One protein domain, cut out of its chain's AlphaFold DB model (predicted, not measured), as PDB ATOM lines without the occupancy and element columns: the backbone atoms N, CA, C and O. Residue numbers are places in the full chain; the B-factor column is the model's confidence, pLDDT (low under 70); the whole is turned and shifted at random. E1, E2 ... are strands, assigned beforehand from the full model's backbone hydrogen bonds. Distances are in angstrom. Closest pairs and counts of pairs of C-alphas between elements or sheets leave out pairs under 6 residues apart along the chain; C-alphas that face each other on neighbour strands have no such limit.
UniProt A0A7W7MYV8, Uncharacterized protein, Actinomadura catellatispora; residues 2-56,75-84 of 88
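What this domain is: This is residues 2 to 56 and 75 to 84 of the 88 residues of an uncharacterized protein of Actinomadura catellatispora (UniProt A0A7W7MYV8). A single six-stranded sheet, strongly twisted, curls like part of a barrel that stays open between its edge strands, E4 and E6. The long strand E1 is shared along its length: its first part pairs with E5 and its later part with E2, where a meander of hairpins, E1 to E4, makes one wall, while E5 and E6 continue the sheet past E1. The printed part has 65 residues with six named strands, E1 to E6 along the chain, and no named helix; the sheet is mixed, in the order E4, E3, E2, E1, E5, E6, and the class is all strand. It is compact, with a radius of gyration of the C-alphas of 11.3 A, and elongated in outline, spanning 34 by 20 by 19 A.

Where its parts are: E1, residues 4 to 12, is the longest strand, 23.4 A from C-alpha 4 at (288.587, 221.164, 395.032) to C-alpha 12 at (280.283, 207.342, 378.095). E2 is residues 17 to 22, 17.0 A long. E3 is residues 28 to 32, 13.6 A, and E4 is residues 38 to 43, 15.6 A. E5 is residues 50 to 54, 13.9 A. E6, residues 76 to 79, measures 10.0 A and ends at C-alpha 79 at (284.494, 212.425, 395.587).

How they stand to each other: E1 pairs with E5 over residues 4 to 6 and with E2 over residues 7 to 12, a staggered pairing. E1 and E2 form an antiparallel hairpin at 144 degrees, with N 10 and O 19 within hydrogen-bond range at 2.8 A. E2 and E3 form a hairpin, antiparallel at 152 degrees, with N 18 and O 31 at 2.8 A. E3 and E4 form another, antiparallel at 169 degrees, with N 30 and O 40 at 2.8 A. These four strands make a meander, each the antiparallel neighbour of the one before. E5 is parallel to E1 at 44 degrees, with N 7 and O 52 at 2.7 A. E6 is antiparallel to E5 at 166 degrees, with N 53 and O 77 at 2.9 A. The edge strands E4 and E6 are apart, and so are E4 and E5.

The domain as a whole: The C-alphas farthest apart, those of Ala 14 and Asp 84, are 36.4 A from each other. From edge to edge of the sheet the strands' lines turn by 60 degrees and the way across it by 134 degrees. Residues 57 to 74 are not printed, and C-alphas 56 and 75 are 9.4 A apart across this cut, in the link between E5 and E6. Of the links printed whole, three are tight and E4 to E5 is short; none is long. The mean pLDDT of the printed part is 86.7, with residues 2, 55 to 56 and 83 to 84 under 70.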
ATOM      1  N   TYR A   2     290.980 221.189 401.760       64.19
ATOM      2  CA  TYR A   2     291.154 220.298 400.607       64.19
ATOM      3  C   TYR A   2     291.002 221.112 399.322       64.19
ATOM      4  O   TYR A   2     290.017 221.843 399.176       64.19
ATOM      5  N   SER A   3     291.954 220.993 398.397       84.69
ATOM      6  CA  SER A   3     291.807 221.569 397.061       84.69
ATOM      7  C   SER A   3     290.622 220.903 396.368       84.69
ATOM      8  O   SER A   3     290.495 219.680 396.389       84.69
ATOM      9  N   THR A   4     289.710 221.699 395.809       90.50
ATOM     10  CA  THR A   4     288.587 221.164 395.032       90.50
ATOM     11  C   THR A   4     288.956 221.183 393.557       90.50
ATOM     12  O   THR A   4     289.295 222.237 393.025       90.50
ATOM     13  N   HIS A   5     288.907 220.028 392.903       93.38
ATOM     14  CA  HIS A   5     289.219 219.857 391.491       93.38
ATOM     15  C   HIS A   5     287.967 219.525 390.684       93.38
ATOM     16  O   HIS A   5     287.094 218.790 391.143       93.38
ATOM     17  N   GLU A   6     287.912 220.024 389.454       92.00
ATOM     18  CA  GLU A   6     286.864 219.667 388.505       92.00
ATOM     19  C   GLU A   6     287.254 218.403 387.722       92.00
ATOM     20  O   GLU A   6     288.333 218.319 387.131       92.00
ATOM     21  N   MET A   7     286.360 217.419 387.700       93.44
ATOM     22  CA  MET A   7     286.415 216.269 386.811       93.44
ATOM     23  C   MET A   7     285.489 216.484 385.627       93.44
ATOM     24  O   MET A   7     284.337 216.899 385.773       93.44
ATOM     25  N   ARG A   8     285.986 216.116 384.453       91.25
ATOM     26  CA  ARG A   8     285.246 216.147 383.198       91.25
ATOM     27  C   ARG A   8     285.002 214.734 382.712       91.25
ATOM     28  O   ARG A   8     285.894 213.889 382.782       91.25
ATOM     29  N   MET A   9     283.799 214.487 382.213       90.56
ATOM     30  CA  MET A   9     283.503 213.253 381.504       90.56
ATOM     31  C   MET A   9     284.306 213.231 380.200       90.56
ATOM     32  O   MET A   9     284.256 214.177 379.419       90.56
ATOM     33  N   ILE A  10     285.055 212.155 379.988       91.44
ATOM     34  CA  ILE A  10     285.858 211.917 378.787       91.44
ATOM     35  C   ILE A  10     285.099 211.035 377.799       91.44
ATOM     36  O   ILE A  10     285.183 211.246 376.595       91.44
ATOM     37  N   GLN A  11     284.357 210.047 378.303       87.44
ATOM     38  CA  GLN A  11     283.597 209.113 377.479       87.44
ATOM     39  C   GLN A  11     282.422 208.544 378.274       87.44
ATOM     40  O   GLN A  11     282.532 208.356 379.483       87.44
ATOM     41  N   ALA A  12     281.335 208.212 377.588       86.88
ATOM     42  CA  ALA A  12     280.283 207.342 378.095       86.88
ATOM     43  C   ALA A  12     280.024 206.241 377.062       86.88
ATOM     44  O   ALA A  12     279.991 206.519 375.863       86.88
ATOM     45  N   ASP A  13     279.885 205.000 377.519       83.44
ATOM     46  CA  ASP A  13     279.530 203.862 376.669       83.44
ATOM     47  C   ASP A  13     278.019 203.563 376.720       83.44
ATOM     48  O   ASP A  13     277.334 203.924 377.680       83.44
ATOM     49  N   ALA A  14     277.505 202.849 375.710       81.44
ATOM     50  CA  ALA A  14     276.113 202.392 375.643       81.44
ATOM     51  C   ALA A  14     275.684 201.545 376.860       81.44
ATOM     52  O   ALA A  14     274.502 201.502 377.196       81.44
ATOM     53  N   SER A  15     276.640 200.927 377.557       82.56
ATOM     54  CA  SER A  15     276.423 200.178 378.804       82.56
ATOM     55  C   SER A  15     276.130 201.067 380.025       82.56
ATOM     56  O   SER A  15     275.861 200.552 381.110       82.56
ATOM     57  N   GLY A  16     276.218 202.397 379.885       84.06
ATOM     58  CA  GLY A  16     276.049 203.359 380.979       84.06
ATOM     59  C   GLY A  16     277.288 203.528 381.863       84.06
ATOM     60  O   GLY A  16     277.195 204.126 382.936       84.06
ATOM     61  N   LEU A  17     278.435 202.992 381.432       90.06
ATOM     62  CA  LEU A  17     279.725 203.197 382.080       90.06
ATOM     63  C   LEU A  17     280.356 204.488 381.554       90.06
ATOM     64  O   LEU A  17     280.564 204.652 380.350       90.06
ATOM     65  N   GLU A  18     280.678 205.392 382.464       93.25
ATOM     66  CA  GLU A  18     281.238 206.703 382.167       93.25
ATOM     67  C   GLU A  18     282.680 206.791 382.653       93.25
ATOM     68  O   GLU A  18     282.994 206.384 383.766       93.25
ATOM     69  N   GLN A  19     283.564 207.373 381.851       93.88
ATOM     70  CA  GLN A  19     284.926 207.694 382.245       93.88
ATOM     71  C   GLN A  19     285.042 209.182 382.547       93.88
ATOM     72  O   GLN A  19     284.691 210.024 381.723       93.88
ATOM     73  N   TRP A  20     285.611 209.497 383.703       94.31
ATOM     74  CA  TRP A  20     285.818 210.854 384.185       94.31
ATOM     75  C   TRP A  20     287.298 211.088 384.469       94.31
ATOM     76  O   TRP A  20     287.975 210.207 385.002       94.31
ATOM     77  N   ALA A  21     287.801 212.277 384.141       94.94
ATOM     78  CA  ALA A  21     289.186 212.663 384.380       94.94
ATOM     79  C   ALA A  21     289.295 214.070 384.971       94.94
ATOM     80  O   ALA A  21     288.613 215.002 384.545       94.94
ATOM     81  N   CYS A  22     290.194 214.221 385.934       94.31
ATOM     82  CA  CYS A  22     290.628 215.494 386.474       94.31
ATOM     83  C   CYS A  22     291.815 216.014 385.659       94.31
ATOM     84  O   CYS A  22     292.876 215.389 385.636       94.31
ATOM     85  N   SER A  23     291.664 217.174 385.024       92.12
ATOM     86  CA  SER A  23     292.755 217.810 384.270       92.12
ATOM     87  C   SER A  23     293.834 218.407 385.182       92.12
ATOM     88  O   SER A  23     294.944 218.656 384.725       92.12
ATOM     89  N   THR A  24     293.518 218.625 386.464       93.12
ATOM     90  CA  THR A  24     294.411 219.267 387.438       93.12
ATOM     91  C   THR A  24     295.425 218.296 388.038       93.12
ATOM     92  O   THR A  24     296.600 218.630 388.132       93.12
ATOM     93  N   CYS A  25     294.994 217.100 388.451       94.25
ATOM     94  CA  CYS A  25     295.854 216.130 389.145       94.25
ATOM     95  C   CYS A  25     295.986 214.780 388.428       94.25
ATOM     96  O   CYS A  25     296.604 213.866 388.965       94.25
ATOM     97  N   GLY A  26     295.372 214.620 387.253       94.00
ATOM     98  CA  GLY A  26     295.450 213.387 386.466       94.00
ATOM     99  C   GLY A  26     294.556 212.239 386.951       94.00
ATOM    100  O   GLY A  26     294.511 211.205 386.286       94.00
ATOM    101  N   ARG A  27     293.798 212.418 388.047       95.44
ATOM    102  CA  ARG A  27     292.866 211.402 388.564       95.44
ATOM    103  C   ARG A  27     291.881 210.963 387.484       95.44
ATOM    104  O   ARG A  27     291.244 211.808 386.854       95.44
ATOM    105  N   ARG A  28     291.701 209.653 387.313       95.88
ATOM    106  CA  ARG A  28     290.760 209.053 386.358       95.88
ATOM    107  C   ARG A  28     289.939 207.966 387.022       95.88
ATOM    108  O   ARG A  28     290.483 207.086 387.686       95.88
ATOM    109  N   ILE A  29     288.633 207.994 386.791       94.56
ATOM    110  CA  ILE A  29     287.706 206.979 387.293       94.56
ATOM    111  C   ILE A  29     286.773 206.511 386.182       94.56
ATOM    112  O   ILE A  29     286.476 207.258 385.250       94.56
ATOM    113  N   GLN A  30     286.285 205.286 386.319       94.19
ATOM    114  CA  GLN A  30     285.082 204.813 385.657       94.19
ATOM    115  C   GLN A  30     283.947 204.757 386.669       94.19
ATOM    116  O   GLN A  30     284.142 204.350 387.817       94.19
ATOM    117  N   LEU A  31     282.769 205.177 386.237       91.56
ATOM    118  CA  LEU A  31     281.588 205.289 387.061       91.56
ATOM    119  C   LEU A  31     280.373 204.811 386.276       91.56
ATOM    120  O   LEU A  31     280.062 205.335 385.211       91.56
ATOM    121  N   ARG A  32     279.669 203.836 386.829       89.50
ATOM    122  CA  ARG A  32     278.301 203.504 386.464       89.50
ATOM    123  C   ARG A  32     277.408 203.988 387.586       89.50
ATOM    124  O   ARG A  32     277.692 203.790 388.766       89.50
ATOM    125  N   TRP A  33     276.336 204.659 387.221       86.12
ATOM    126  CA  TRP A  33     275.404 205.195 388.196       86.12
ATOM    127  C   TRP A  33     274.316 204.182 388.576       86.12
ATOM    128  O   TRP A  33     274.119 203.210 387.847       86.12
ATOM    129  N   PRO A  34     273.556 204.414 389.670       84.50
ATOM    130  CA  PRO A  34     272.437 203.552 390.031       84.50
ATOM    131  C   PRO A  34     271.462 203.340 388.860       84.50
ATOM    132  O   PRO A  34     271.240 204.292 388.096       84.50
ATOM    133  N   PRO A  35     270.847 202.148 388.750       84.50
ATOM    134  CA  PRO A  35     270.752 201.119 389.800       84.50
ATOM    135  C   PRO A  35     272.003 200.244 389.991       84.50
ATOM    136  O   PRO A  35     272.291 199.855 391.118       84.50
ATOM    137  N   ASP A  36     272.796 200.017 388.948       85.50
ATOM    138  CA  ASP A  36     274.015 199.197 389.006       85.50
ATOM    139  C   ASP A  36     275.245 200.059 389.327       85.50
ATOM    140  O   ASP A  36     276.154 200.204 388.506       85.50
ATOM    141  N   TYR A  37     275.246 200.706 390.495       86.12
ATOM    142  CA  TYR A  37     276.346 201.596 390.864       86.12
ATOM    143  C   TYR A  37     277.680 200.841 390.895       86.12
ATOM    144  O   TYR A  37     277.872 199.924 391.692       86.12
ATOM    145  N   GLU A  38     278.623 201.283 390.073       91.25
ATOM    146  CA  GLU A  38     279.984 200.765 390.035       91.25
ATOM    147  C   GLU A  38     280.944 201.949 389.974       91.25
ATOM    148  O   GLU A  38     280.770 202.848 389.159       91.25
ATOM    149  N   LYS A  39     281.981 201.957 390.813       92.25
ATOM    150  CA  LYS A  39     283.063 202.940 390.725       92.25
ATOM    151  C   LYS A  39     284.404 202.227 390.707       92.25
ATOM    152  O   LYS A  39     284.731 201.506 391.648       92.25
ATOM    153  N   ARG A  40     285.209 202.496 389.684       94.56
ATOM    154  CA  ARG A  40     286.575 201.988 389.545       94.56
ATOM    155  C   ARG A  40     287.542 203.151 389.393       94.56
ATOM    156  O   ARG A  40     287.383 203.978 388.504       94.56
ATOM    157  N   VAL A  41     288.561 203.212 390.243       94.06
ATOM    158  CA  VAL A  41     289.656 204.175 390.081       94.06
ATOM    159  C   VAL A  41     290.642 203.597 389.069       94.06
ATOM    160  O   VAL A  41     291.167 202.509 389.284       94.06
ATOM    161  N   LEU A  42     290.849 204.297 387.953       94.75
ATOM    162  CA  LEU A  42     291.846 203.941 386.939       94.75
ATOM    163  C   LEU A  42     293.200 204.566 387.260       94.75
ATOM    164  O   LEU A  42     294.235 203.931 387.102       94.75
ATOM    165  N   ASP A  43     293.168 205.822 387.698       96.12
ATOM    166  CA  ASP A  43     294.339 206.601 388.066       96.12
ATOM    167  C   ASP A  43     294.011 207.389 389.339       96.12
ATOM    168  O   ASP A  43     293.012 208.119 389.349       96.12
ATOM    169  N   PRO A  44     294.772 207.224 390.432       92.19
ATOM    170  CA  PRO A  44     294.420 207.826 391.712       92.19
ATOM    171  C   PRO A  44     294.533 209.356 391.711       92.19
ATOM    172  O   PRO A  44     293.759 210.004 392.424       92.19
ATOM    173  N   GLY A  45     295.439 209.937 390.912       93.25
ATOM    174  CA  GLY A  45     295.807 211.353 390.998       93.25
ATOM    175  C   GLY A  45     296.059 211.815 392.440       93.25
ATOM    176  O   GLY A  45     296.555 211.058 393.273       93.25
ATOM    177  N   ASP A  46     295.677 213.054 392.753       90.75
ATOM    178  CA  ASP A  46     295.739 213.573 394.124       90.75
ATOM    179  C   ASP A  46     294.547 213.081 394.959       90.75
ATOM    180  O   ASP A  46     293.430 213.558 394.794       90.75
ATOM    181  N   GLN A  47     294.753 212.121 395.862       88.56
ATOM    182  CA  GLN A  47     293.660 211.537 396.657       88.56
ATOM    183  C   GLN A  47     293.167 212.449 397.795       88.56
ATOM    184  O   GLN A  47     292.075 212.228 398.326       88.56
ATOM    185  N   ALA A  48     293.948 213.474 398.151       88.25
ATOM    186  CA  ALA A  48     293.580 214.468 399.153       88.25
ATOM    187  C   ALA A  48     292.613 215.532 398.596       88.25
ATOM    188  O   ALA A  48     291.860 216.141 399.361       88.25
ATOM    189  N   ALA A  49     292.584 215.752 397.280       88.25
ATOM    190  CA  ALA A  49     291.659 216.682 396.650       88.25
ATOM    191  C   ALA A  49     290.210 216.176 396.640       88.25
ATOM    192  O   ALA A  49     289.905 215.000 396.422       88.25
ATOM    193  N   CYS A  50     289.287 217.119 396.808       90.31
ATOM    194  CA  CYS A  50     287.864 216.896 396.606       90.31
ATOM    195  C   CYS A  50     287.559 217.029 395.111       90.31
ATOM    196  O   CYS A  50     287.795 218.082 394.531       90.31
ATOM    197  N   HIS A  51     287.033 215.990 394.476       93.38
ATOM    198  CA  HIS A  51     286.735 216.018 393.047       93.38
ATOM    199  C   HIS A  51     285.248 216.253 392.818       93.38
ATOM    200  O   HIS A  51     284.421 215.579 393.428       93.38
ATOM    201  N   VAL A  52     284.896 217.185 391.936       91.31
ATOM    202  CA  VAL A  52     283.510 217.488 391.561       91.31
ATOM    203  C   VAL A  52     283.346 217.483 390.048       91.31
ATOM    204  O   VAL A  52     284.229 217.935 389.339       91.31
ATOM    205  N   GLY A  53     282.223 217.000 389.530       87.88
ATOM    206  CA  GLY A  53     281.930 217.022 388.096       87.88
ATOM    207  C   GLY A  53     280.435 217.123 387.837       87.88
ATOM    208  O   GLY A  53     279.626 216.684 388.655       87.88
ATOM    209  N   ALA A  54     280.056 217.714 386.710       79.06
ATOM    210  CA  ALA A  54     278.678 217.736 386.233       79.06
ATOM    211  C   ALA A  54     278.656 217.297 384.769       79.06
ATOM    212  O   ALA A  54     279.504 217.719 383.982       79.06
ATOM    213  N   THR A  55     277.699 216.448 384.403       67.38
ATOM    214  CA  THR A  55     277.429 216.166 382.992       67.38
ATOM    215  C   THR A  55     276.849 217.412 382.342       67.38
ATOM    216  O   THR A  55     275.895 217.987 382.867       67.38
ATOM    217  N   ALA A  56     277.413 217.835 381.209       56.72
ATOM    218  CA  ALA A  56     276.730 218.792 380.349       56.72
ATOM    219  C   ALA A  56     275.435 218.145 379.836       56.72
ATOM    220  O   ALA A  56     275.417 216.948 379.539       56.72
ATOM    221  N   ARG A  75     273.244 214.532 386.904       70.19
ATOM    222  CA  ARG A  75     274.133 213.825 387.833       70.19
ATOM    223  C   ARG A  75     275.366 214.665 388.149       70.19
ATOM    224  O   ARG A  75     276.108 215.091 387.266       70.19
ATOM    225  N   ARG A  76     275.581 214.895 389.446       79.69
ATOM    226  CA  ARG A  76     276.801 215.511 389.967       79.69
ATOM    227  C   ARG A  76     277.703 214.437 390.552       79.69
ATOM    228  O   ARG A  76     277.313 213.735 391.483       79.69
ATOM    229  N   LEU A  77     278.916 214.342 390.026       83.12
ATOM    230  CA  LEU A  77     280.004 213.588 390.625       83.12
ATOM    231  C   LEU A  77     280.576 214.388 391.794       83.12
ATOM    232  O   LEU A  77     280.883 215.570 391.646       83.12
ATOM    233  N   ARG A  78     280.734 213.739 392.950       86.75
ATOM    234  CA  ARG A  78     281.510 214.262 394.073       86.75
ATOM    235  C   ARG A  78     282.296 213.136 394.735       86.75
ATOM    236  O   ARG A  78     281.693 212.208 395.266       86.75
ATOM    237  N   GLU A  79     283.620 213.237 394.740       83.44
ATOM    238  CA  GLU A  79     284.494 212.425 395.587       83.44
ATOM    239  C   GLU A  79     285.109 213.309 396.669       83.44
ATOM    240  O   GLU A  79     285.806 214.278 396.373       83.44
ATOM    241  N   THR A  80     284.853 212.975 397.931       83.19
ATOM    242  CA  THR A  80     285.522 213.625 399.059       83.19
ATOM    243  C   THR A  80     286.962 213.128 399.137       83.19
ATOM    244  O   THR A  80     287.196 211.923 399.027       83.19
ATOM    245  N   GLY A  81     287.911 214.045 399.331       74.62
ATOM    246  CA  GLY A  81     289.302 213.684 399.582       74.62
ATOM    247  C   GLY A  81     289.418 212.820 400.835       74.62
ATOM    248  O   GLY A  81     288.718 213.049 401.826       74.62
ATOM    249  N   ILE A  82     290.285 211.814 400.785       73.44
ATOM    250  CA  ILE A  82     290.638 211.033 401.971       73.44
ATOM    251  C   ILE A  82     291.692 211.833 402.729       73.44
ATOM    252  O   ILE A  82     292.781 212.073 402.211       73.44
ATOM    253  N   ALA A  83     291.357 212.270 403.944       58.72
ATOM    254  CA  ALA A  83     292.385 212.667 404.890       58.72
ATOM    255  C   ALA A  83     293.234 211.423 405.138       58.72
ATOM    256  O   ALA A  83     292.685 210.401 405.558       58.72
ATOM    257  N   ASP A  84     294.532 211.487 404.854       54.16
ATOM    258  CA  ASP A  84     295.461 210.521 405.420       54.16
ATOM    259  C   ASP A  84     295.301 210.628 406.940       54.16
ATOM    260  O   ASP A  84     295.719 211.604 407.566       54.16
TER     261      ASP A  84